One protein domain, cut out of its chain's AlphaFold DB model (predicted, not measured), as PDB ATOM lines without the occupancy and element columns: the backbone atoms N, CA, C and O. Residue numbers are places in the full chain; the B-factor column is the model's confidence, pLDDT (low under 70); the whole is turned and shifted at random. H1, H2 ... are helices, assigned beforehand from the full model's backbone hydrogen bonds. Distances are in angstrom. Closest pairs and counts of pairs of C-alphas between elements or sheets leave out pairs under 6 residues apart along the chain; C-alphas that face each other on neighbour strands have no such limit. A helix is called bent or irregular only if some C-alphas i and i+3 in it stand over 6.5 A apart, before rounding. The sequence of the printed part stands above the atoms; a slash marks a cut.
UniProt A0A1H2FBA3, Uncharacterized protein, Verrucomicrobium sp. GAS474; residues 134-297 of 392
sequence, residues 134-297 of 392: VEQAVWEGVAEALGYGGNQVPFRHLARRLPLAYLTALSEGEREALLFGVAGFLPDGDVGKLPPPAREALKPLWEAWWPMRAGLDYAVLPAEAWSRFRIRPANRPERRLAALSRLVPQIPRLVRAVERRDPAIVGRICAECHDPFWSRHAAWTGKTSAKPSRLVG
ATOM      1  N   VAL A 134      12.201 -27.923  30.572       96.31
ATOM      2  CA  VAL A 134      12.568 -27.229  29.327       96.31
ATOM      3  C   VAL A 134      14.052 -27.327  28.990       96.31
ATOM      4  O   VAL A 134      14.392 -27.606  27.844       96.31
ATOM      5  N   GLU A 135      14.944 -27.158  29.967       97.75
ATOM      6  CA  GLU A 135      16.386 -27.174  29.700       97.75
ATOM      7  C   GLU A 135      16.864 -28.560  29.255       97.75
ATOM      8  O   GLU A 135      17.587 -28.674  28.267       97.75
ATOM      9  N   GLN A 136      16.399 -29.627  29.914       96.81
ATOM     10  CA  GLN A 136      16.733 -30.998  29.527       96.81
ATOM     11  C   GLN A 136      16.152 -31.357  28.150       96.81
ATOM     12  O   GLN A 136      16.834 -31.986  27.342       96.81
ATOM     13  N   ALA A 137      14.924 -30.929  27.839       95.38
ATOM     14  CA  ALA A 137      14.335 -31.146  26.517       95.38
ATOM     15  C   ALA A 137      15.110 -30.410  25.407       95.38
ATOM     16  O   ALA A 137      15.335 -30.976  24.335       95.38
ATOM     17  N   VAL A 138      15.569 -29.180  25.665       98.31
ATOM     18  CA  VAL A 138      16.428 -28.427  24.735       98.31
ATOM     19  C   VAL A 138      17.791 -29.097  24.581       98.31
ATOM     20  O   VAL A 138      18.262 -29.229  23.457       98.31
ATOM     21  N   TRP A 139      18.406 -29.567  25.667       98.31
ATOM     22  CA  TRP A 139      19.658 -30.329  25.627       98.31
ATOM     23  C   TRP A 139      19.557 -31.564  24.719       98.31
ATOM     24  O   TRP A 139      20.384 -31.744  23.822       98.31
ATOM     25  N   GLU A 140      18.506 -32.369  24.883       96.00
ATOM     26  CA  GLU A 140      18.261 -33.537  24.031       96.00
ATOM     27  C   GLU A 140      18.014 -33.155  22.570       96.00
ATOM     28  O   GLU A 140      18.549 -33.802  21.670       96.00
ATOM     29  N   GLY A 141      17.250 -32.085  22.331       95.38
ATOM     30  CA  GLY A 141      16.987 -31.572  20.989       95.38
ATOM     31  C   GLY A 141      18.241 -31.040  20.286       95.38
ATOM     32  O   GLY A 141      18.412 -31.259  19.087       95.38
ATOM     33  N   VAL A 142      19.150 -30.382  21.016       97.81
ATOM     34  CA  VAL A 142      20.442 -29.919  20.478       97.81
ATOM     35  C   VAL A 142      21.307 -31.109  20.077       97.81
ATOM     36  O   VAL A 142      21.864 -31.114  18.977       97.81
ATOM     37  N   ALA A 143      21.400 -32.125  20.939       96.62
ATOM     38  CA  ALA A 143      22.139 -33.342  20.628       96.62
ATOM     39  C   ALA A 143      21.573 -34.021  19.374       96.62
ATOM     40  O   ALA A 143      22.317 -34.291  18.431       96.62
ATOM     41  N   GLU A 144      20.255 -34.224  19.324       93.31
ATOM     42  CA  GLU A 144      19.561 -34.813  18.177       93.31
ATOM     43  C   GLU A 144      19.856 -34.064  16.867       93.31
ATOM     44  O   GLU A 144      20.228 -34.683  15.868       93.31
ATOM     45  N   ALA A 145      19.760 -32.731  16.876       91.62
ATOM     46  CA  ALA A 145      20.005 -31.901  15.699       91.62
ATOM     47  C   ALA A 145      21.468 -31.962  15.218       91.62
ATOM     48  O   ALA A 145      21.730 -32.003  14.011       91.62
ATOM     49  N   LEU A 146      22.437 -32.031  16.138       92.69
ATOM     50  CA  LEU A 146      23.849 -32.234  15.786       92.69
ATOM     51  C   LEU A 146      24.123 -33.621  15.200       92.69
ATOM     52  O   LEU A 146      25.097 -33.789  14.456       92.69
ATOM     53  N   GLY A 147      23.255 -34.586  15.493       88.81
ATOM     54  CA  GLY A 147      23.339 -35.942  14.986       88.81
ATOM     55  C   GLY A 147      23.084 -36.091  13.492       88.81
ATOM     56  O   GLY A 147      23.441 -37.141  12.976       88.81
ATOM     57  N   TYR A 148      22.554 -35.073  12.790       82.62
ATOM     58  CA  TYR A 148      22.192 -35.114  11.354       82.62
ATOM     59  C   TYR A 148      21.386 -36.372  10.961       82.62
ATOM     60  O   TYR A 148      21.081 -37.197  11.807       82.62
ATOM     61  N   GLY A 149      21.018 -36.559   9.689       73.38
ATOM     62  CA  GLY A 149      20.160 -37.690   9.284       73.38
ATOM     63  C   GLY A 149      20.619 -39.085   9.758       73.38
ATOM     64  O   GLY A 149      19.778 -39.928  10.037       73.38
ATOM     65  N   GLY A 150      21.929 -39.319   9.921       80.00
ATOM     66  CA  GLY A 150      22.480 -40.639  10.255       80.00
ATOM     67  C   GLY A 150      22.792 -40.904  11.733       80.00
ATOM     68  O   GLY A 150      23.088 -42.044  12.071       80.00
ATOM     69  N   ASN A 151      22.782 -39.899  12.619       87.81
ATOM     70  CA  ASN A 151      23.110 -40.078  14.045       87.81
ATOM     71  C   ASN A 151      22.161 -39.336  15.010       87.81
ATOM     72  O   ASN A 151      22.486 -39.211  16.189       87.81
ATOM     73  N   GLN A 152      20.979 -38.873  14.581       86.12
ATOM     74  CA  GLN A 152      20.003 -38.224  15.487       86.12
ATOM     75  C   GLN A 152      19.717 -39.063  16.742       86.12
ATOM     76  O   GLN A 152      19.673 -38.562  17.866       86.12
ATOM     77  N   VAL A 153      19.533 -40.370  16.541       81.81
ATOM     78  CA  VAL A 153      19.190 -41.337  17.584       81.81
ATOM     79  C   VAL A 153      20.302 -41.512  18.615       81.81
ATOM     80  O   VAL A 153      20.041 -41.200  19.778       81.81
ATOM     81  N   PRO A 154      21.526 -41.957  18.257       86.06
ATOM     82  CA  PRO A 154      22.583 -42.151  19.247       86.06
ATOM     83  C   PRO A 154      22.914 -40.860  20.004       86.06
ATOM     84  O   PRO A 154      23.104 -40.912  21.218       86.06
ATOM     85  N   PHE A 155      22.870 -39.690  19.356       94.19
ATOM     86  CA  PHE A 155      23.061 -38.414  20.049       94.19
ATOM     87  C   PHE A 155      21.965 -38.112  21.081       94.19
ATOM     88  O   PHE A 155      22.267 -37.704  22.202       94.19
ATOM     89  N   ARG A 156      20.694 -38.340  20.741       91.81
ATOM     90  CA  ARG A 156      19.585 -38.176  21.689       91.81
ATOM     91  C   ARG A 156      19.670 -39.166  22.851       91.81
ATOM     92  O   ARG A 156      19.439 -38.774  23.993       91.81
ATOM     93  N   HIS A 157      20.019 -40.429  22.596       85.94
ATOM     94  CA  HIS A 157      20.233 -41.402  23.674       85.94
ATOM     95  C   HIS A 157      21.386 -40.988  24.582       85.94
ATOM     96  O   HIS A 157      21.248 -41.069  25.800       85.94
ATOM     97  N   LEU A 158      22.481 -40.486  24.011       92.81
ATOM     98  CA  LEU A 158      23.603 -39.972  24.784       92.81
ATOM     99  C   LEU A 158      23.171 -38.828  25.714       92.81
ATOM    100  O   LEU A 158      23.450 -38.877  26.907       92.81
ATOM    101  N   ALA A 159      22.423 -37.849  25.198       95.06
ATOM    102  CA  ALA A 159      21.907 -36.728  25.988       95.06
ATOM    103  C   ALA A 159      20.916 -37.149  27.090       95.06
ATOM    104  O   ALA A 159      20.818 -36.496  28.128       95.06
ATOM    105  N   ARG A 160      20.193 -38.258  26.894       88.88
ATOM    106  CA  ARG A 160      19.326 -38.858  27.923       88.88
ATOM    107  C   ARG A 160      20.117 -39.608  28.991       88.88
ATOM    108  O   ARG A 160      19.763 -39.527  30.162       88.88
ATOM    109  N   ARG A 161      21.173 -40.329  28.598       87.44
ATOM    110  CA  ARG A 161      22.079 -41.042  29.519       87.44
ATOM    111  C   ARG A 161      22.953 -40.083  30.328       87.44
ATOM    112  O   ARG A 161      23.366 -40.427  31.428       87.44
ATOM    113  N   LEU A 162      23.206 -38.886  29.798       91.81
ATOM    114  CA  LEU A 162      23.968 -37.819  30.444       91.81
ATOM    115  C   LEU A 162      23.089 -36.568  30.621       91.81
ATOM    116  O   LEU A 162      23.131 -35.667  29.774       91.81
ATOM    117  N   PRO A 163      22.280 -36.502  31.698       92.06
ATOM    118  CA  PRO A 163      21.405 -35.367  31.963       92.06
ATOM    119  C   PRO A 163      22.173 -34.048  32.063       92.06
ATOM    120  O   PRO A 163      23.270 -33.988  32.623       92.06
ATOM    121  N   LEU A 164      21.556 -32.966  31.588       96.56
ATOM    122  CA  LEU A 164      22.154 -31.636  31.556       96.56
ATOM    123  C   LEU A 164      22.627 -31.187  32.939       96.56
ATOM    124  O   LEU A 164      23.748 -30.708  33.062       96.56
ATOM    125  N   ALA A 165      21.801 -31.381  33.972       91.25
ATOM    126  CA  ALA A 165      22.109 -30.978  35.346       91.25
ATOM    127  C   ALA A 165      23.376 -31.648  35.901       91.25
ATOM    128  O   ALA A 165      24.092 -31.054  36.703       91.25
ATOM    129  N   TYR A 166      23.666 -32.876  35.461       91.88
ATOM    130  CA  TYR A 166      24.903 -33.557  35.821       91.88
ATOM    131  C   TYR A 166      26.094 -32.951  35.074       91.88
ATOM    132  O   TYR A 166      27.111 -32.631  35.680       91.88
ATOM    133  N   LEU A 167      25.951 -32.718  33.765       95.69
ATOM    134  CA  LEU A 167      27.019 -32.146  32.947       95.69
ATOM    135  C   LEU A 167      27.354 -30.697  33.330       95.69
ATOM    136  O   LEU A 167      28.512 -30.303  33.248       95.69
ATOM    137  N   THR A 168      26.385 -29.881  33.748       94.12
ATOM    138  CA  THR A 168      26.625 -28.473  34.115       94.12
ATOM    139  C   THR A 168      27.466 -28.308  35.378       94.12
ATOM    140  O   THR A 168      28.116 -27.273  35.515       94.12
ATOM    141  N   ALA A 169      27.498 -29.312  36.258       92.56
ATOM    142  CA  ALA A 169      28.331 -29.320  37.460       92.56
ATOM    143  C   ALA A 169      29.811 -29.650  37.183       92.56
ATOM    144  O   ALA A 169      30.651 -29.485  38.063       92.56
ATOM    145  N   LEU A 170      30.128 -30.123  35.976       93.56
ATOM    146  CA  LEU A 170      31.455 -30.599  35.605       93.56
ATOM    147  C   LEU A 170      32.276 -29.522  34.898       93.56
ATOM    148  O   LEU A 170      31.748 -28.634  34.214       93.56
ATOM    149  N   SER A 171      33.596 -29.649  35.004       95.88
ATOM    150  CA  SER A 171      34.517 -28.856  34.202       95.88
ATOM    151  C   SER A 171      34.358 -29.162  32.710       95.88
ATOM    152  O   SER A 171      33.778 -30.159  32.279       95.88
ATOM    153  N   GLU A 172      34.900 -28.280  31.881       94.50
ATOM    154  CA  GLU A 172      34.876 -28.443  30.433       94.50
ATOM    155  C   GLU A 172      35.505 -29.763  29.955       94.50
ATOM    156  O   GLU A 172      34.900 -30.455  29.136       94.50
ATOM    157  N   GLY A 173      36.665 -30.130  30.509       95.19
ATOM    158  CA  GLY A 173      37.361 -31.371  30.166       95.19
ATOM    159  C   GLY A 173      36.604 -32.620  30.616       95.19
ATOM    160  O   GLY A 173      36.501 -33.574  29.852       95.19
ATOM    161  N   GLU A 174      36.004 -32.603  31.809       95.94
ATOM    162  CA  GLU A 174      35.191 -33.720  32.315       95.94
ATOM    163  C   GLU A 174      33.925 -33.931  31.478       95.94
ATOM    164  O   GLU A 174      33.583 -35.068  31.154       95.94
ATOM    165  N   ARG A 175      33.249 -32.849  31.063       96.81
ATOM    166  CA  ARG A 175      32.093 -32.939  30.154       96.81
ATOM    167  C   ARG A 175      32.463 -33.598  28.834       96.81
ATOM    168  O   ARG A 175      31.735 -34.468  28.361       96.81
ATOM    169  N   GLU A 176      33.567 -33.167  28.224       97.44
ATOM    170  CA  GLU A 176      34.040 -33.755  26.973       97.44
ATOM    171  C   GLU A 176      34.429 -35.223  27.172       97.44
ATOM    172  O   GLU A 176      33.971 -36.077  26.414       97.44
ATOM    173  N   ALA A 177      35.180 -35.540  28.229       97.12
ATOM    174  CA  ALA A 177      35.593 -36.901  28.550       97.12
ATOM    175  C   ALA A 177      34.398 -37.843  28.748       97.12
ATOM    176  O   ALA A 177      34.387 -38.935  28.184       97.12
ATOM    177  N   LEU A 178      33.366 -37.414  29.479       96.44
ATOM    178  CA  LEU A 178      32.136 -38.185  29.660       96.44
ATOM    179  C   LEU A 178      31.391 -38.414  28.355       96.44
ATOM    180  O   LEU A 178      31.014 -39.543  28.053       96.44
ATOM    181  N   LEU A 179      31.171 -37.350  27.585       97.88
ATOM    182  CA  LEU A 179      30.461 -37.443  26.317       97.88
ATOM    183  C   LEU A 179      31.183 -38.415  25.378       97.88
ATOM    184  O   LEU A 179      30.548 -39.325  24.848       97.88
ATOM    185  N   PHE A 180      32.505 -38.286  25.230       97.81
ATOM    186  CA  PHE A 180      33.319 -39.188  24.411       97.81
ATOM    187  C   PHE A 180      33.401 -40.611  24.968       97.81
ATOM    188  O   PHE A 180      33.345 -41.561  24.188       97.81
ATOM    189  N   GLY A 181      33.519 -40.777  26.284       96.62
ATOM    190  CA  GLY A 181      33.597 -42.081  26.939       96.62
ATOM    191  C   GLY A 181      32.306 -42.877  26.780       96.62
ATOM    192  O   GLY A 181      32.327 -44.006  26.295       96.62
ATOM    193  N   VAL A 182      31.165 -42.254  27.082       95.25
ATOM    194  CA  VAL A 182      29.832 -42.859  26.948       95.25
ATOM    195  C   VAL A 182      29.449 -43.061  25.477       95.25
ATOM    196  O   VAL A 182      28.762 -44.019  25.145       95.25
ATOM    197  N   ALA A 183      29.945 -42.234  24.552       95.94
ATOM    198  CA  ALA A 183      29.799 -42.494  23.118       95.94
ATOM    199  C   ALA A 183      30.674 -43.654  22.598       95.94
ATOM    200  O   ALA A 183      30.482 -44.077  21.458       95.94
ATOM    201  N   GLY A 184      31.639 -44.146  23.385       94.44
ATOM    202  CA  GLY A 184      32.610 -45.152  22.943       94.44
ATOM    203  C   GLY A 184      33.659 -44.597  21.969       94.44
ATOM    204  O   GLY A 184      34.179 -45.322  21.123       94.44
ATOM    205  N   PHE A 185      33.946 -43.293  22.029       94.94
ATOM    206  CA  PHE A 185      34.822 -42.588  21.085       94.94
ATOM    207  C   PHE A 185      36.209 -42.250  21.629       94.94
ATOM    208  O   PHE A 185      36.994 -41.634  20.904       94.94
ATOM    209  N   LEU A 186      36.536 -42.645  22.860       94.12
ATOM    210  CA  LEU A 186      37.905 -42.584  23.372       94.12
ATOM    211  C   LEU A 186      38.690 -43.803  22.862       94.12
ATOM    212  O   LEU A 186      38.336 -44.925  23.220       94.12
ATOM    213  N   PRO A 187      39.734 -43.626  22.025       88.81
ATOM    214  CA  PRO A 187      40.546 -44.742  21.553       88.81
ATOM    215  C   PRO A 187      41.236 -45.453  22.723       88.81
ATOM    216  O   PRO A 187      41.947 -44.813  23.497       88.81
ATOM    217  N   ASP A 188      41.043 -46.765  22.820       81.00
ATOM    218  CA  ASP A 188      41.563 -47.659  23.865       81.00
ATOM    219  C   ASP A 188      42.692 -48.590  23.377       81.00
ATOM    220  O   ASP A 188      43.353 -49.243  24.183       81.00
ATOM    221  N   GLY A 189      42.928 -48.642  22.062       77.50
ATOM    222  CA  GLY A 189      44.013 -49.401  21.437       77.50
ATOM    223  C   GLY A 189      45.393 -48.741  21.555       77.50
ATOM    224  O   GLY A 189      45.645 -47.905  22.416       77.50
ATOM    225  N   ASP A 190      46.310 -49.103  20.651       77.06
ATOM    226  CA  ASP A 190      47.674 -48.555  20.615       77.06
ATOM    227  C   ASP A 190      47.676 -47.048  20.290       77.06
ATOM    228  O   ASP A 190      47.781 -46.628  19.132       77.06
ATOM    229  N   VAL A 191      47.568 -46.227  21.342       81.62
ATOM    230  CA  VAL A 191      47.638 -44.757  21.311       81.62
ATOM    231  C   VAL A 191      48.920 -44.282  20.622       81.62
ATOM    232  O   VAL A 191      48.934 -43.198  20.041       81.62
ATOM    233  N   GLY A 192      49.983 -45.097  20.600       78.69
ATOM    234  CA  GLY A 192      51.232 -44.820  19.895       78.69
ATOM    235  C   GLY A 192      51.060 -44.593  18.391       78.69
ATOM    236  O   GLY A 192      51.839 -43.838  17.809       78.69
ATOM    237  N   LYS A 193      50.010 -45.161  17.780       84.88
ATOM    238  CA  LYS A 193      49.675 -44.995  16.353       84.88
ATOM    239  C   LYS A 193      48.914 -43.707  16.041       84.88
ATOM    240  O   LYS A 193      48.741 -43.378  14.866       84.88
ATOM    241  N   LEU A 194      48.435 -42.986  17.055       89.50
ATOM    242  CA  LEU A 194      47.768 -41.705  16.845       89.50
ATOM    243  C   LEU A 194      48.794 -40.604  16.523       89.50
ATOM    244  O   LEU A 194      49.889 -40.591  17.096       89.50
ATOM    245  N   PRO A 195      48.446 -39.637  15.655       90.69
ATOM    246  CA  PRO A 195      49.271 -38.452  15.434       90.69
ATOM    247  C   PRO A 195      49.569 -37.711  16.753       90.69
ATOM    248  O   PRO A 195      48.698 -37.679  17.627       90.69
ATOM    249  N   PRO A 196      50.738 -37.056  16.913       91.62
ATOM    250  CA  PRO A 196      51.092 -36.368  18.158       91.62
ATOM    251  C   PRO A 196      50.013 -35.410  18.699       91.62
ATOM    252  O   PRO A 196      49.661 -35.570  19.867       91.62
ATOM    253  N   PRO A 197      49.376 -34.540  17.881       92.06
ATOM    254  CA  PRO A 197      48.311 -33.656  18.371       92.06
ATOM    255  C   PRO A 197      47.092 -34.407  18.922       92.06
ATOM    256  O   PRO A 197      46.437 -33.938  19.848       92.06
ATOM    257  N   ALA A 198      46.776 -35.581  18.363       93.50
ATOM    258  CA  ALA A 198      45.675 -36.410  18.842       93.50
ATOM    259  C   ALA A 198      46.018 -37.069  20.183       93.50
ATOM    260  O   ALA A 198      45.160 -37.144  21.053       93.50
ATOM    261  N   ARG A 199      47.273 -37.498  20.383       92.31
ATOM    262  CA  ARG A 199      47.733 -38.055  21.670       92.31
ATOM    263  C   ARG A 199      47.702 -37.011  22.784       92.31
ATOM    264  O   ARG A 199      47.255 -37.315  23.884       92.31
ATOM    265  N   GLU A 200      48.147 -35.794  22.480       92.81
ATOM    266  CA  GLU A 200      48.125 -34.664  23.417       92.81
ATOM    267  C   GLU A 200      46.698 -34.294  23.829       92.81
ATOM    268  O   GLU A 200      46.437 -34.125  25.016       92.81
ATOM    269  N   ALA A 201      45.763 -34.241  22.873       93.81
ATOM    270  CA  ALA A 201      44.353 -33.973  23.154       93.81
ATOM    271  C   ALA A 201      43.656 -35.127  23.898       93.81
ATOM    272  O   ALA A 201      42.790 -34.892  24.735       93.81
ATOM    273  N   LEU A 202      44.032 -36.376  23.613       94.62
ATOM    274  CA  LEU A 202      43.385 -37.560  24.178       94.62
ATOM    275  C   LEU A 202      43.783 -37.825  25.641       94.62
ATOM    276  O   LEU A 202      42.962 -38.307  26.419       94.62
ATOM    277  N   LYS A 203      45.026 -37.514  26.026       92.94
ATOM    278  CA  LYS A 203      45.543 -37.762  27.381       92.94
ATOM    279  C   LYS A 203      44.648 -37.195  28.505       92.94
ATOM    280  O   LYS A 203      44.223 -37.995  29.337       92.94
ATOM    281  N   PRO A 204      44.309 -35.889  28.538       95.00
ATOM    282  CA  PRO A 204      43.471 -35.339  29.608       95.00
ATOM    283  C   PRO A 204      42.047 -35.918  29.610       95.00
ATOM    284  O   PRO A 204      41.430 -36.029  30.667       95.00
ATOM    285  N   LEU A 205      41.527 -36.341  28.450       96.25
ATOM    286  CA  LEU A 205      40.215 -36.992  28.378       96.25
ATOM    287  C   LEU A 205      40.234 -38.371  29.042       96.25
ATOM    288  O   LEU A 205      39.305 -38.704  29.769       96.25
ATOM    289  N   TRP A 206      41.291 -39.164  28.836       95.12
ATOM    290  CA  TRP A 206      41.443 -40.446  29.532       95.12
ATOM    291  C   TRP A 206      41.661 -40.271  31.034       95.12
ATOM    292  O   TRP A 206      41.084 -41.034  31.805       95.12
ATOM    293  N   GLU A 207      42.442 -39.271  31.449       95.06
ATOM    294  CA  GLU A 207      42.654 -38.956  32.869       95.06
ATOM    295  C   GLU A 207      41.332 -38.618  33.578       95.06
ATOM    296  O   GLU A 207      41.101 -39.094  34.688       95.06
ATOM    297  N   ALA A 208      40.431 -37.879  32.918       95.81
ATOM    298  CA  ALA A 208      39.103 -37.565  33.446       95.81
ATOM    299  C   ALA A 208      38.105 -38.736  33.340       95.81
ATOM    300  O   ALA A 208      37.308 -38.957  34.248       95.81
ATOM    301  N   TRP A 209      38.136 -39.512  32.252       95.06
ATOM    302  CA  TRP A 209      37.194 -40.616  32.027       95.06
ATOM    303  C   TRP A 209      37.481 -41.841  32.897       95.06
ATOM    304  O   TRP A 209      36.550 -42.482  33.389       95.06
ATOM    305  N   TRP A 210      38.758 -42.190  33.086       93.25
ATOM    306  CA  TRP A 210      39.160 -43.446  33.720       93.25
ATOM    307  C   TRP A 210      38.522 -43.682  35.102       93.25
ATOM    308  O   TRP A 210      37.979 -44.771  35.306       93.25
ATOM    309  N   PRO A 211      38.484 -42.696  36.025       92.88
ATOM    310  CA  PRO A 211      37.847 -42.875  37.330       92.88
ATOM    311  C   PRO A 211      36.327 -43.083  37.249       92.88
ATOM    312  O   PRO A 211      35.745 -43.737  38.109       92.88
ATOM    313  N   MET A 212      35.677 -42.535  36.218       88.12
ATOM    314  CA  MET A 212      34.218 -42.545  36.053       88.12
ATOM    315  C   MET A 212      33.723 -43.782  35.294       88.12
ATOM    316  O   MET A 212      32.576 -44.200  35.461       88.12
ATOM    317  N   ARG A 213      34.594 -44.385  34.472       88.69
ATOM    318  CA  ARG A 213      34.257 -45.463  33.535       88.69
ATOM    319  C   ARG A 213      33.520 -46.620  34.197       88.69
ATOM    320  O   ARG A 213      32.489 -47.036  33.688       88.69
ATOM    321  N   ALA A 214      34.024 -47.135  35.319       84.00
ATOM    322  CA  ALA A 214      33.439 -48.311  35.968       84.00
ATOM    323  C   ALA A 214      31.968 -48.090  36.368       84.00
ATOM    324  O   ALA A 214      31.142 -48.985  36.214       84.00
ATOM    325  N   GLY A 215      31.629 -46.878  36.821       79.44
ATOM    326  CA  GLY A 215      30.261 -46.504  37.182       79.44
ATOM    327  C   GLY A 215      29.363 -46.180  35.988       79.44
ATOM    328  O   GLY A 215      28.156 -46.078  36.164       79.44
ATOM    329  N   LEU A 216      29.921 -46.018  34.787       84.06
ATOM    330  CA  LEU A 216      29.202 -45.610  33.576       84.06
ATOM    331  C   LEU A 216      29.318 -46.617  32.429       84.06
ATOM    332  O   LEU A 216      28.808 -46.365  31.341       84.06
ATOM    333  N   ASP A 217      29.925 -47.779  32.666       79.38
ATOM    334  CA  ASP A 217      30.112 -48.830  31.661       79.38
ATOM    335  C   ASP A 217      28.772 -49.310  31.072       79.38
ATOM    336  O   ASP A 217      28.666 -49.642  29.894       79.38
ATOM    337  N   TYR A 218      27.695 -49.253  31.865       76.75
ATOM    338  CA  TYR A 218      26.341 -49.550  31.391       76.75
ATOM    339  C   TYR A 218      25.722 -48.501  30.480       76.75
ATOM    340  O   TYR A 218      24.788 -48.811  29.741       76.75
ATOM    341  N   ALA A 219      26.231 -47.277  30.532       78.25
ATOM    342  CA  ALA A 219      25.758 -46.177  29.721       78.25
ATOM    343  C   ALA A 219      26.522 -46.070  28.395       78.25
ATOM    344  O   ALA A 219      26.081 -45.316  27.525       78.25
ATOM    345  N   VAL A 220      27.618 -46.811  28.196       87.00
ATOM    346  CA  VAL A 220      28.388 -46.766  26.946       87.00
ATOM    347  C   VAL A 220      27.525 -47.246  25.773       87.00
ATOM    348  O   VAL A 220      26.776 -48.216  25.885       87.00
ATOM    349  N   LEU A 221      27.571 -46.513  24.660       86.62
ATOM    350  CA  LEU A 221      26.868 -46.853  23.426       86.62
ATOM    351  C   LEU A 221      27.737 -47.783  22.558       86.62
ATOM    352  O   LEU A 221      28.935 -47.526  22.417       86.62
ATOM    353  N   PRO A 222      27.150 -48.824  21.941       82.75
ATOM    354  CA  PRO A 222      27.868 -49.718  21.040       82.75
ATOM    355  C   PRO A 222      28.330 -48.979  19.776       82.75
ATOM    356  O   PRO A 222      27.714 -48.006  19.336       82.75
ATOM    357  N   ALA A 223      29.417 -49.444  19.159       85.44
ATOM    358  CA  ALA A 223      30.002 -48.789  17.987       85.44
ATOM    359  C   ALA A 223      29.040 -48.770  16.784       85.44
ATOM    360  O   ALA A 223      29.036 -47.819  16.002       85.44
ATOM    361  N   GLU A 224      28.204 -49.800  16.672       81.12
ATOM    362  CA  GLU A 224      27.198 -50.016  15.632       81.12
ATOM    363  C   GLU A 224      26.050 -49.003  15.708       81.12
ATOM    364  O   GLU A 224      25.364 -48.782  14.713       81.12
ATOM    365  N   ALA A 225      25.877 -48.341  16.858       80.75
ATOM    366  CA  ALA A 225      24.923 -47.251  17.029       80.75
ATOM    367  C   ALA A 225      25.210 -46.062  16.106       80.75
ATOM    368  O   ALA A 225      24.319 -45.258  15.832       80.75
ATOM    369  N   TRP A 226      26.471 -45.914  15.690       87.19
ATOM    370  CA  TRP A 226      26.978 -44.717  15.045       87.19
ATOM    371  C   TRP A 226      27.201 -44.925  13.548       87.19
ATOM    372  O   TRP A 226      28.064 -45.694  13.119       87.19
ATOM    373  N   SER A 227      26.528 -44.122  12.725       88.75
ATOM    374  CA  SER A 227      26.858 -44.005  11.307       88.75
ATOM    375  C   SER A 227      28.169 -43.233  11.134       88.75
ATOM    376  O   SER A 227      28.267 -42.037  11.429       88.75
ATOM    377  N   ARG A 228      29.219 -43.938  10.685       86.19
ATOM    378  CA  ARG A 228      30.585 -43.400  10.501       86.19
ATOM    379  C   ARG A 228      31.102 -43.518   9.063       86.19
ATOM    380  O   ARG A 228      32.137 -42.926   8.744       86.19
ATOM    381  N   PHE A 229      30.409 -44.255   8.198       81.00
ATOM    382  CA  PHE A 229      30.828 -44.531   6.822       81.00
ATOM    383  C   PHE A 229      30.198 -43.553   5.829       81.00
ATOM    384  O   PHE A 229      29.044 -43.180   5.971       81.00
ATOM    385  N   ARG A 230      30.954 -43.158   4.794       80.75
ATOM    386  CA  ARG A 230      30.495 -42.264   3.704       80.75
ATOM    387  C   ARG A 230      29.954 -40.898   4.160       80.75
ATOM    388  O   ARG A 230      29.270 -40.217   3.403       80.75
ATOM    389  N   ILE A 231      30.338 -40.452   5.354       84.88
ATOM    390  CA  ILE A 231      29.968 -39.140   5.889       84.88
ATOM    391  C   ILE A 231      31.047 -38.099   5.599       84.88
ATOM    392  O   ILE A 231      32.245 -38.388   5.587       84.88
ATOM    393  N   ARG A 232      30.623 -36.852   5.375       85.62
ATOM    394  CA  ARG A 232      31.550 -35.730   5.176       85.62
ATOM    395  C   ARG A 232      32.401 -35.529   6.437       85.62
ATOM    396  O   ARG A 232      31.848 -35.630   7.532       85.62
ATOM    397  N   PRO A 233      33.690 -35.150   6.328       87.50
ATOM    398  CA  PRO A 233      34.553 -34.924   7.492       87.50
ATOM    399  C   PRO A 233      33.960 -33.971   8.544       87.50
ATOM    400  O   PRO A 233      34.061 -34.224   9.739       87.50
ATOM    401  N   ALA A 234      33.264 -32.915   8.111       85.69
ATOM    402  CA  ALA A 234      32.596 -31.975   9.014       85.69
ATOM    403  C   ALA A 234      31.433 -32.597   9.818       85.69
ATOM    404  O   ALA A 234      31.066 -32.061  10.857       85.69
ATOM    405  N   ASN A 235      30.866 -33.716   9.353       88.94
ATOM    406  CA  ASN A 235      29.745 -34.430   9.972       88.94
ATOM    407  C   ASN A 235      30.188 -35.672  10.757       88.94
ATOM    408  O   ASN A 235      29.343 -36.450  11.188       88.94
ATOM    409  N   ARG A 236      31.495 -35.881  10.949       92.25
ATOM    410  CA  ARG A 236      31.997 -36.960  11.808       92.25
ATOM    411  C   ARG A 236      31.388 -36.846  13.211       92.25
ATOM    412  O   ARG A 236      31.425 -35.750  13.778       92.25
ATOM    413  N   PRO A 237      30.834 -37.936  13.776       94.50
ATOM    414  CA  PRO A 237      30.159 -37.872  15.065       94.50
ATOM    415  C   PRO A 237      31.116 -37.463  16.192       94.50
ATOM    416  O   PRO A 237      30.696 -36.738  17.080       94.50
ATOM    417  N   GLU A 238      32.413 -37.776  16.108       95.25
ATOM    418  CA  GLU A 238      33.411 -37.300  17.077       95.25
ATOM    419  C   GLU A 238      33.497 -35.767  17.106       95.25
ATOM    420  O   GLU A 238      33.416 -35.136  18.156       95.25
ATOM    421  N   ARG A 239      33.560 -35.139  15.929       94.88
ATOM    422  CA  ARG A 239      33.586 -33.678  15.813       94.88
ATOM    423  C   ARG A 239      32.272 -33.042  16.283       94.88
ATOM    424  O   ARG A 239      32.279 -31.952  16.853       94.88
ATOM    425  N   ARG A 240      31.134 -33.700  16.037       95.75
ATOM    426  CA  ARG A 240      29.813 -33.255  16.518       95.75
ATOM    427  C   ARG A 240      29.684 -33.385  18.030       95.75
ATOM    428  O   ARG A 240      29.073 -32.529  18.656       95.75
ATOM    429  N   LEU A 241      30.313 -34.396  18.611       96.69
ATOM    430  CA  LEU A 241      30.347 -34.609  20.045       96.69
ATOM    431  C   LEU A 241      31.193 -33.562  20.768       96.69
ATOM    432  O   LEU A 241      30.773 -33.037  21.795       96.69
ATOM    433  N   ALA A 242      32.319 -33.178  20.166       97.00
ATOM    434  CA  ALA A 242      33.083 -32.022  20.615       97.00
ATOM    435  C   ALA A 242      32.253 -30.736  20.562       97.00
ATOM    436  O   ALA A 242      32.268 -29.957  21.499       97.00
ATOM    437  N   ALA A 243      31.466 -30.515  19.503       97.31
ATOM    438  CA  ALA A 243      30.550 -29.371  19.463       97.31
ATOM    439  C   ALA A 243      29.519 -29.433  20.602       97.31
ATOM    440  O   ALA A 243      29.278 -28.441  21.285       97.31
ATOM    441  N   LEU A 244      28.940 -30.613  20.829       97.81
ATOM    442  CA  LEU A 244      27.939 -30.831  21.864       97.81
ATOM    443  C   LEU A 244      28.486 -30.545  23.274       97.81
ATOM    444  O   LEU A 244      27.793 -29.901  24.060       97.81
ATOM    445  N   SER A 245      29.733 -30.932  23.580       97.62
ATOM    446  CA  SER A 245      30.359 -30.649  24.885       97.62
ATOM    447  C   SER A 245      30.487 -29.144  25.156       97.62
ATOM    448  O   SER A 245      30.208 -28.689  26.267       97.62
ATOM    449  N   ARG A 246      30.813 -28.350  24.125       97.44
ATOM    450  CA  ARG A 246      30.906 -26.878  24.200       97.44
ATOM    451  C   ARG A 246      29.548 -26.195  24.362       97.44
ATOM    452  O   ARG A 246      29.482 -25.083  24.885       97.44
ATOM    453  N   LEU A 247      28.466 -26.845  23.935       97.88
ATOM    454  CA  LEU A 247      27.109 -26.297  23.992       97.88
ATOM    455  C   LEU A 247      26.385 -26.560  25.317       97.88
ATOM    456  O   LEU A 247      25.414 -25.861  25.599       97.88
ATOM    457  N   VAL A 248      26.869 -27.479  26.162       98.19
ATOM    458  CA  VAL A 248      26.309 -27.741  27.505       98.19
ATOM    459  C   VAL A 248      26.049 -26.454  28.314       98.19
ATOM    460  O   VAL A 248      24.913 -26.242  28.735       98.19
ATOM    461  N   PRO A 249      27.022 -25.538  28.513       97.56
ATOM    462  CA  PRO A 249      26.775 -24.309  29.276       97.56
ATOM    463  C   PRO A 249      25.888 -23.290  28.536       97.56
ATOM    464  O   PRO A 249      25.483 -22.288  29.118       97.56
ATOM    465  N   GLN A 250      25.597 -23.512  27.250       97.94
ATOM    466  CA  GLN A 250      24.822 -22.598  26.408       97.94
ATOM    467  C   GLN A 250      23.326 -22.934  26.392       97.94
ATOM    468  O   GLN A 250      22.539 -22.121  25.906       97.94
ATOM    469  N   ILE A 251      22.909 -24.079  26.946       98.38
ATOM    470  CA  ILE A 251      21.499 -24.499  26.956       98.38
ATOM    471  C   ILE A 251      20.568 -23.440  27.579       98.38
ATOM    472  O   ILE A 251      19.590 -23.084  26.918       98.38
ATOM    473  N   PRO A 252      20.879 -22.810  28.732       98.12
ATOM    474  CA  PRO A 252      20.036 -21.732  29.260       98.12
ATOM    475  C   PRO A 252      19.944 -20.516  28.324       98.12
ATOM    476  O   PRO A 252      18.904 -19.861  28.236       98.12
ATOM    477  N   ARG A 253      21.010 -20.201  27.570       98.00
ATOM    478  CA  ARG A 253      20.982 -19.122  26.562       98.00
ATOM    479  C   ARG A 253      20.123 -19.498  25.353       98.00
ATOM    480  O   ARG A 253      19.469 -18.612  24.812       98.00
ATOM    481  N   LEU A 254      20.085 -20.772  24.954       98.31
ATOM    482  CA  LEU A 254      19.183 -21.265  23.906       98.31
ATOM    483  C   LEU A 254      17.716 -21.211  24.350       98.31
ATOM    484  O   LEU A 254      16.872 -20.766  23.576       98.31
ATOM    485  N   VAL A 255      17.413 -21.564  25.602       98.38
ATOM    486  CA  VAL A 255      16.062 -21.390  26.169       98.38
ATOM    487  C   VAL A 255      15.656 -19.913  26.141       98.38
ATOM    488  O   VAL A 255      14.597 -19.572  25.616       98.38
ATOM    489  N   ARG A 256      16.541 -19.008  26.583       98.00
ATOM    490  CA  ARG A 256      16.306 -17.556  26.492       98.00
ATOM    491  C   ARG A 256      16.146 -17.059  25.058       98.00
ATOM    492  O   ARG A 256      15.419 -16.095  24.832       98.00
ATOM    493  N   ALA A 257      16.816 -17.679  24.085       98.06
ATOM    494  CA  ALA A 257      16.634 -17.345  22.676       98.06
ATOM    495  C   ALA A 257      15.191 -17.603  22.236       98.06
ATOM    496  O   ALA A 257      14.584 -16.745  21.602       98.06
ATOM    497  N   VAL A 258      14.636 -18.755  22.622       97.62
ATOM    498  CA  VAL A 258      13.240 -19.130  22.352       97.62
ATOM    499  C   VAL A 258      12.270 -18.189  23.067       97.62
ATOM    500  O   VAL A 258      11.292 -17.749  22.468       97.62
ATOM    501  N   GLU A 259      12.537 -17.836  24.327       95.56
ATOM    502  CA  GLU A 259      11.715 -16.878  25.086       95.56
ATOM    503  C   GLU A 259      11.652 -15.505  24.418       95.56
ATOM    504  O   GLU A 259      10.586 -14.898  24.347       95.56
ATOM    505  N   ARG A 260      12.792 -15.037  23.905       96.31
ATOM    506  CA  ARG A 260      12.921 -13.766  23.182       96.31
ATOM    507  C   ARG A 260      12.495 -13.854  21.720       96.31
ATOM    508  O   ARG A 260      12.445 -12.819  21.065       96.31
ATOM    509  N   ARG A 261      12.239 -15.066  21.221       96.19
ATOM    510  CA  ARG A 261      11.980 -15.369  19.809       96.19
ATOM    511  C   ARG A 261      13.054 -14.789  18.873       96.19
ATOM    512  O   ARG A 261      12.765 -14.346  17.771       96.19
ATOM    513  N   ASP A 262      14.318 -14.829  19.308       97.00
ATOM    514  CA  ASP A 262      15.468 -14.323  18.545       97.00
ATOM    515  C   ASP A 262      16.362 -15.478  18.041       97.00
ATOM    516  O   ASP A 262      17.236 -15.956  18.781       97.00
ATOM    517  N   PRO A 263      16.202 -15.925  16.777       96.94
ATOM    518  CA  PRO A 263      17.039 -16.978  16.201       96.94
ATOM    519  C   PRO A 263      18.503 -16.544  16.020       96.94
ATOM    520  O   PRO A 263      19.392 -17.397  15.955       96.94
ATOM    521  N   ALA A 264      18.810 -15.240  16.002       97.38
ATOM    522  CA  ALA A 264      20.184 -14.767  15.870       97.38
ATOM    523  C   ALA A 264      21.034 -15.124  17.101       97.38
ATOM    524  O   ALA A 264      22.253 -15.268  16.985       97.38
ATOM    525  N   ILE A 265      20.418 -15.319  18.275       98.00
ATOM    526  CA  ILE A 265      21.115 -15.843  19.461       98.00
ATOM    527  C   ILE A 265      21.606 -17.271  19.202       98.00
ATOM    528  O   ILE A 265      22.751 -17.576  19.535       98.00
ATOM    529  N   VAL A 266      20.789 -18.122  18.569       97.88
ATOM    530  CA  VAL A 266      21.176 -19.495  18.200       97.88
ATOM    531  C   VAL A 266      22.354 -19.464  17.226       97.88
ATOM    532  O   VAL A 266      23.353 -20.149  17.448       97.88
ATOM    533  N   GLY A 267      22.281 -18.606  16.202       97.00
ATOM    534  CA  GLY A 267      23.366 -18.406  15.240       97.00
ATOM    535  C   GLY A 267      24.680 -17.967  15.897       97.00
ATOM    536  O   GLY A 267      25.727 -18.547  15.616       97.00
ATOM    537  N   ARG A 268      24.634 -17.001  16.829       97.75
ATOM    538  CA  ARG A 268      25.819 -16.552  17.585       97.75
ATOM    539  C   ARG A 268      26.420 -17.665  18.439       97.75
ATOM    540  O   ARG A 268      27.620 -17.896  18.353       97.75
ATOM    541  N   ILE A 269      25.594 -18.400  19.188       97.94
ATOM    542  CA  ILE A 269      26.044 -19.545  19.999       97.94
ATOM    543  C   ILE A 269      26.758 -20.586  19.123       97.94
ATOM    544  O   ILE A 269      27.821 -21.083  19.491       97.94
ATOM    545  N   CYS A 270      26.212 -20.886  17.942       96.69
ATOM    546  CA  CYS A 270      26.828 -21.821  17.000       96.69
ATOM    547  C   CYS A 270      28.148 -21.282  16.425       96.69
ATOM    548  O   CYS A 270      29.124 -22.024  16.329       96.69
ATOM    549  N   ALA A 271      28.197 -19.996  16.071       95.69
ATOM    550  CA  ALA A 271      29.388 -19.356  15.518       95.69
ATOM    551  C   ALA A 271      30.542 -19.257  16.532       95.69
ATOM    552  O   ALA A 271      31.704 -19.371  16.142       95.69
ATOM    553  N   GLU A 272      30.219 -19.077  17.815       95.38
ATOM    554  CA  GLU A 272      31.161 -19.032  18.942       95.38
ATOM    555  C   GLU A 272      31.635 -20.436  19.376       95.38
ATOM    556  O   GLU A 272      32.607 -20.560  20.122       95.38
ATOM    557  N   CYS A 273      30.993 -21.512  18.898       96.00
ATOM    558  CA  CYS A 273      31.338 -22.889  19.247       96.00
ATOM    559  C   CYS A 273      32.667 -23.327  18.603       96.00
ATOM    560  O   CYS A 273      32.731 -23.709  17.426       96.00
ATOM    561  N   HIS A 274      33.728 -23.329  19.408       94.00
ATOM    562  CA  HIS A 274      35.094 -23.643  18.999       94.00
ATOM    563  C   HIS A 274      35.748 -24.676  19.924       94.00
ATOM    564  O   HIS A 274      35.469 -24.729  21.118       94.00
ATOM    565  N   ASP A 275      36.675 -25.449  19.359       94.75
ATOM    566  CA  ASP A 275      37.565 -26.350  20.093       94.75
ATOM    567  C   ASP A 275      38.982 -26.343  19.484       94.75
ATOM    568  O   ASP A 275      39.098 -26.391  18.253       94.75
ATOM    569  N   PRO A 276      40.062 -26.302  20.287       92.44
ATOM    570  CA  PRO A 276      41.433 -26.244  19.773       92.44
ATOM    571  C   PRO A 276      41.822 -27.397  18.833       92.44
ATOM    572  O   PRO A 276      42.444 -27.163  17.792       92.44
ATOM    573  N   PHE A 277      41.450 -28.635  19.166       95.31
ATOM    574  CA  PHE A 277      41.794 -29.823  18.387       95.31
ATOM    575  C   PHE A 277      40.775 -30.044  17.269       95.31
ATOM    576  O   PHE A 277      41.128 -30.093  16.083       95.31
ATOM    577  N   TRP A 278      39.495 -30.121  17.623       96.12
ATOM    578  CA  TRP A 278      38.419 -30.483  16.714       96.12
ATOM    579  C   TRP A 278      38.150 -29.423  15.660       96.12
ATOM    580  O   TRP A 278      37.677 -29.783  14.593       96.12
ATOM    581  N   SER A 279      38.530 -28.152  15.842       95.31
ATOM    582  CA  SER A 279      38.421 -27.159  14.757       95.31
ATOM    583  C   SER A 279      39.321 -27.485  13.560       95.31
ATOM    584  O   SER A 279      39.037 -27.058  12.436       95.31
ATOM    585  N   ARG A 280      40.378 -28.283  13.764       95.50
ATOM    586  CA  ARG A 280      41.346 -28.682  12.726       95.50
ATOM    587  C   ARG A 280      41.323 -30.171  12.386       95.50
ATOM    588  O   ARG A 280      41.965 -30.554  11.410       95.50
ATOM    589  N   HIS A 281      40.577 -30.988  13.125       94.69
ATOM    590  CA  HIS A 281      40.518 -32.436  12.931       94.69
ATOM    591  C   HIS A 281      39.074 -32.919  12.777       94.69
ATOM    592  O   HIS A 281      38.143 -32.392  13.382       94.69
ATOM    593  N   ALA A 282      38.882 -33.926  11.927       91.19
ATOM    594  CA  ALA A 282      37.588 -34.582  11.743       91.19
ATOM    595  C   ALA A 282      37.478 -35.894  12.537       91.19
ATOM    596  O   ALA A 282      36.379 -36.333  12.854       91.19
ATOM    597  N   ALA A 283      38.610 -36.528  12.842       91.56
ATOM    598  CA  ALA A 283      38.714 -37.776  13.590       91.56
ATOM    599  C   ALA A 283      40.097 -37.856  14.251       91.56
ATOM    600  O   ALA A 283      41.028 -37.174  13.814       91.56
ATOM    601  N   TRP A 284      40.247 -38.746  15.235       92.56
ATOM    602  CA  TRP A 284      41.515 -38.994  15.931       92.56
ATOM    603  C   TRP A 284      42.664 -39.415  15.000       92.56
ATOM    604  O   TRP A 284      43.806 -39.026  15.213       92.56
ATOM    605  N   THR A 285      42.368 -40.183  13.946       87.81
ATOM    606  CA  THR A 285      43.354 -40.745  12.999       87.81
ATOM    607  C   THR A 285      43.467 -39.957  11.685       87.81
ATOM    608  O   THR A 285      43.960 -40.466  10.680       87.81
ATOM    609  N   GLY A 286      42.990 -38.709  11.661       84.62
ATOM    610  CA  GLY A 286      42.930 -37.878  10.457       84.62
ATOM    611  C   GLY A 286      44.103 -36.912  10.280       84.62
ATOM    612  O   GLY A 286      44.826 -36.586  11.218       84.62
ATOM    613  N   LYS A 287      44.244 -36.389   9.057       87.25
ATOM    614  CA  LYS A 287      45.144 -35.264   8.772       87.25
ATOM    615  C   LYS A 287      44.614 -33.984   9.419       87.25
ATOM    616  O   LYS A 287      43.410 -33.724   9.401       87.25
ATOM    617  N   THR A 288      45.527 -33.157   9.909       92.19
ATOM    618  CA  THR A 288      45.228 -31.802  10.372       92.19
ATOM    619  C   THR A 288      44.890 -30.898   9.187       92.19
ATOM    620  O   THR A 288      45.624 -30.848   8.199       92.19
ATOM    621  N   SER A 289      43.791 -30.154   9.284       91.81
ATOM    622  CA  SER A 289      43.442 -29.118   8.310       91.81
ATOM    623  C   SER A 289      44.332 -27.885   8.479       91.81
ATOM    624  O   SER A 289      44.530 -27.384   9.592       91.81
ATOM    625  N   ALA A 290      44.806 -27.340   7.354       91.56
ATOM    626  CA  ALA A 290      45.610 -26.118   7.326       91.56
ATOM    627  C   ALA A 290      44.858 -24.911   7.912       91.56
ATOM    628  O   ALA A 290      45.439 -24.099   8.635       91.56
ATOM    629  N   LYS A 291      43.546 -24.817   7.656       91.94
ATOM    630  CA  LYS A 291      42.676 -23.769   8.204       91.94
ATOM    631  C   LYS A 291      41.706 -24.362   9.230       91.94
ATOM    632  O   LYS A 291      41.155 -25.440   8.973       91.94
ATOM    633  N   PRO A 292      41.487 -23.684  10.371       92.00
ATOM    634  CA  PRO A 292      40.444 -24.082  11.297       92.00
ATOM    635  C   PRO A 292      39.078 -23.892  10.636       92.00
ATOM    636  O   PRO A 292      38.889 -23.035   9.773       92.00
ATOM    637  N   SER A 293      38.123 -24.711  11.042       92.25
ATOM    638  CA  SER A 293      36.737 -24.666  10.583       92.25
ATOM    639  C   SER A 293      35.817 -24.688  11.795       92.25
ATOM    640  O   SER A 293      36.147 -25.337  12.789       92.25
ATOM    641  N   ARG A 294      34.667 -24.009  11.714       93.38
ATOM    642  CA  ARG A 294      33.676 -23.984  12.802       93.38
ATOM    643  C   ARG A 294      33.214 -25.394  13.146       93.38
ATOM    644  O   ARG A 294      33.015 -26.222  12.250       93.38
ATOM    645  N   LEU A 295      33.023 -25.677  14.431       94.38
ATOM    646  CA  LEU A 295      32.434 -26.949  14.844       94.38
ATOM    647  C   LEU A 295      30.977 -27.043  14.395       94.38
ATOM    648  O   LEU A 295      30.573 -28.059  13.827       94.38
ATOM    649  N   VAL A 296      30.229 -25.952  14.555       94.44
ATOM    650  CA  VAL A 296      28.863 -25.790  14.053       94.44
ATOM    651  C   VAL A 296      28.888 -24.732  12.949       94.44
ATOM    652  O   VAL A 296      29.076 -23.548  13.207       94.44
ATOM    653  N   GLY A 297      28.803 -25.177  11.694       91.56
ATOM    654  CA  GLY A 297      28.706 -24.279  10.537       91.56
ATOM    655  C   GLY A 297      27.290 -23.736  10.353       91.56
ATOM    656  O   GLY A 297      26.362 -24.220  11.000       91.56
TER     657      GLY A 297
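This is residues 134 to 297 of the 392 residues of an uncharacterized protein of Verrucomicrobium sp. GAS474 (UniProt A0A1H2FBA3). What does the model look like? The arm H6a of the bent helix H6 runs through the middle, with H1 and H4 packed on it; H2 folds back along H1, and H5 crosses H4. The hairpin of H6b and H7 makes one end of the longest axis, and the loop of residues 183 to 195 the other. What is it made of? The printed part has 164 residues with seven named helices, H1 to H7 in order, and no named strand: all helix. It is compact, with a radius of gyration of the C-alphas of 15.3 A and spans of 49 by 39 by 28 A.

How do the first helices stand? H1, residues 134 to 146, and H2, residues 148 to 161, form a helical hairpin and touch, the closest C-alphas being those of Glu 144 and Gln 152, 4.4 A apart; they run opposite ways at 35.2 degrees, only just a steep tilt. H3, residues 164 to 168, touches residues 135 to 139 of H1, with the C-alphas of Gln 136 and Leu 164 closest at 5.8 A. Which helix is the hub? H6, residues 237 to 260, touches four other helices; by its hydrogen bonds it was assigned as one helix, but it is bent, with C-alphas 249 and 252 7.2 A apart, and its arms H6a, residues 237 to 249, and H6b, residues 252 to 260, are about perpendicular at 74 degrees. H6a touches H1 at a shallow tilt of 24 degrees, opposite ways, the C-alphas of Leu 146 and Arg 240 closest at 6.1 A. What do H4, H5 and H7 touch? H4, residues 172 to 182, touches H6a, with the C-alphas of Glu 176 and Ser 245 closest at 5.2 A, and H5, residues 196 to 219, touches H4 at a steep tilt of 63 degrees, with those of Ala 177 and Leu 205 closest at 4.6 A. H7, residues 263 to 272, forms a helical hairpin with H6b, the C-alphas of Ala 257 and Ile 265 closest at 5.7 A; H5 and H7 are apart. Are the backbones within hydrogen-bond range? Every O i to N i+4 pair is in H1, H3, H4, H6b and H7, against 8 of 10 in H2, 12 of 20 in H5 and 8 of 9 in H6a.

Where do the helices begin and end? H1 starts at C-alpha 134 (12.568, -27.229, 29.327), and H7 ends at C-alpha 272 (31.161, -19.032, 18.942). How long are the longer ones? From first to last C-alpha H1 measures 18.3 A, H2 19.1 A, H5 29.5 A and H6a 19.9 A. Which are irregular? H2 is, with C-alphas 150 and 153 8.1 A apart, as are H5, with 215 and 218 7.6 A apart and a kink of 86 degrees near residue 213, and H6a, with 246 and 249 7.0 A apart.

How large is it? The two C-alphas farthest apart, those of Gly 192 and Arg 260, are 49.4 A apart. Which links are long? Those from H4 to H5, 13 residues, and from H5 to H6, 17 residues, are long, and residues 273 to 297 hold no named element. Is it cut or uncertain? The printed part has no cut, its mean pLDDT is 92.1, and no printed residue is under 70.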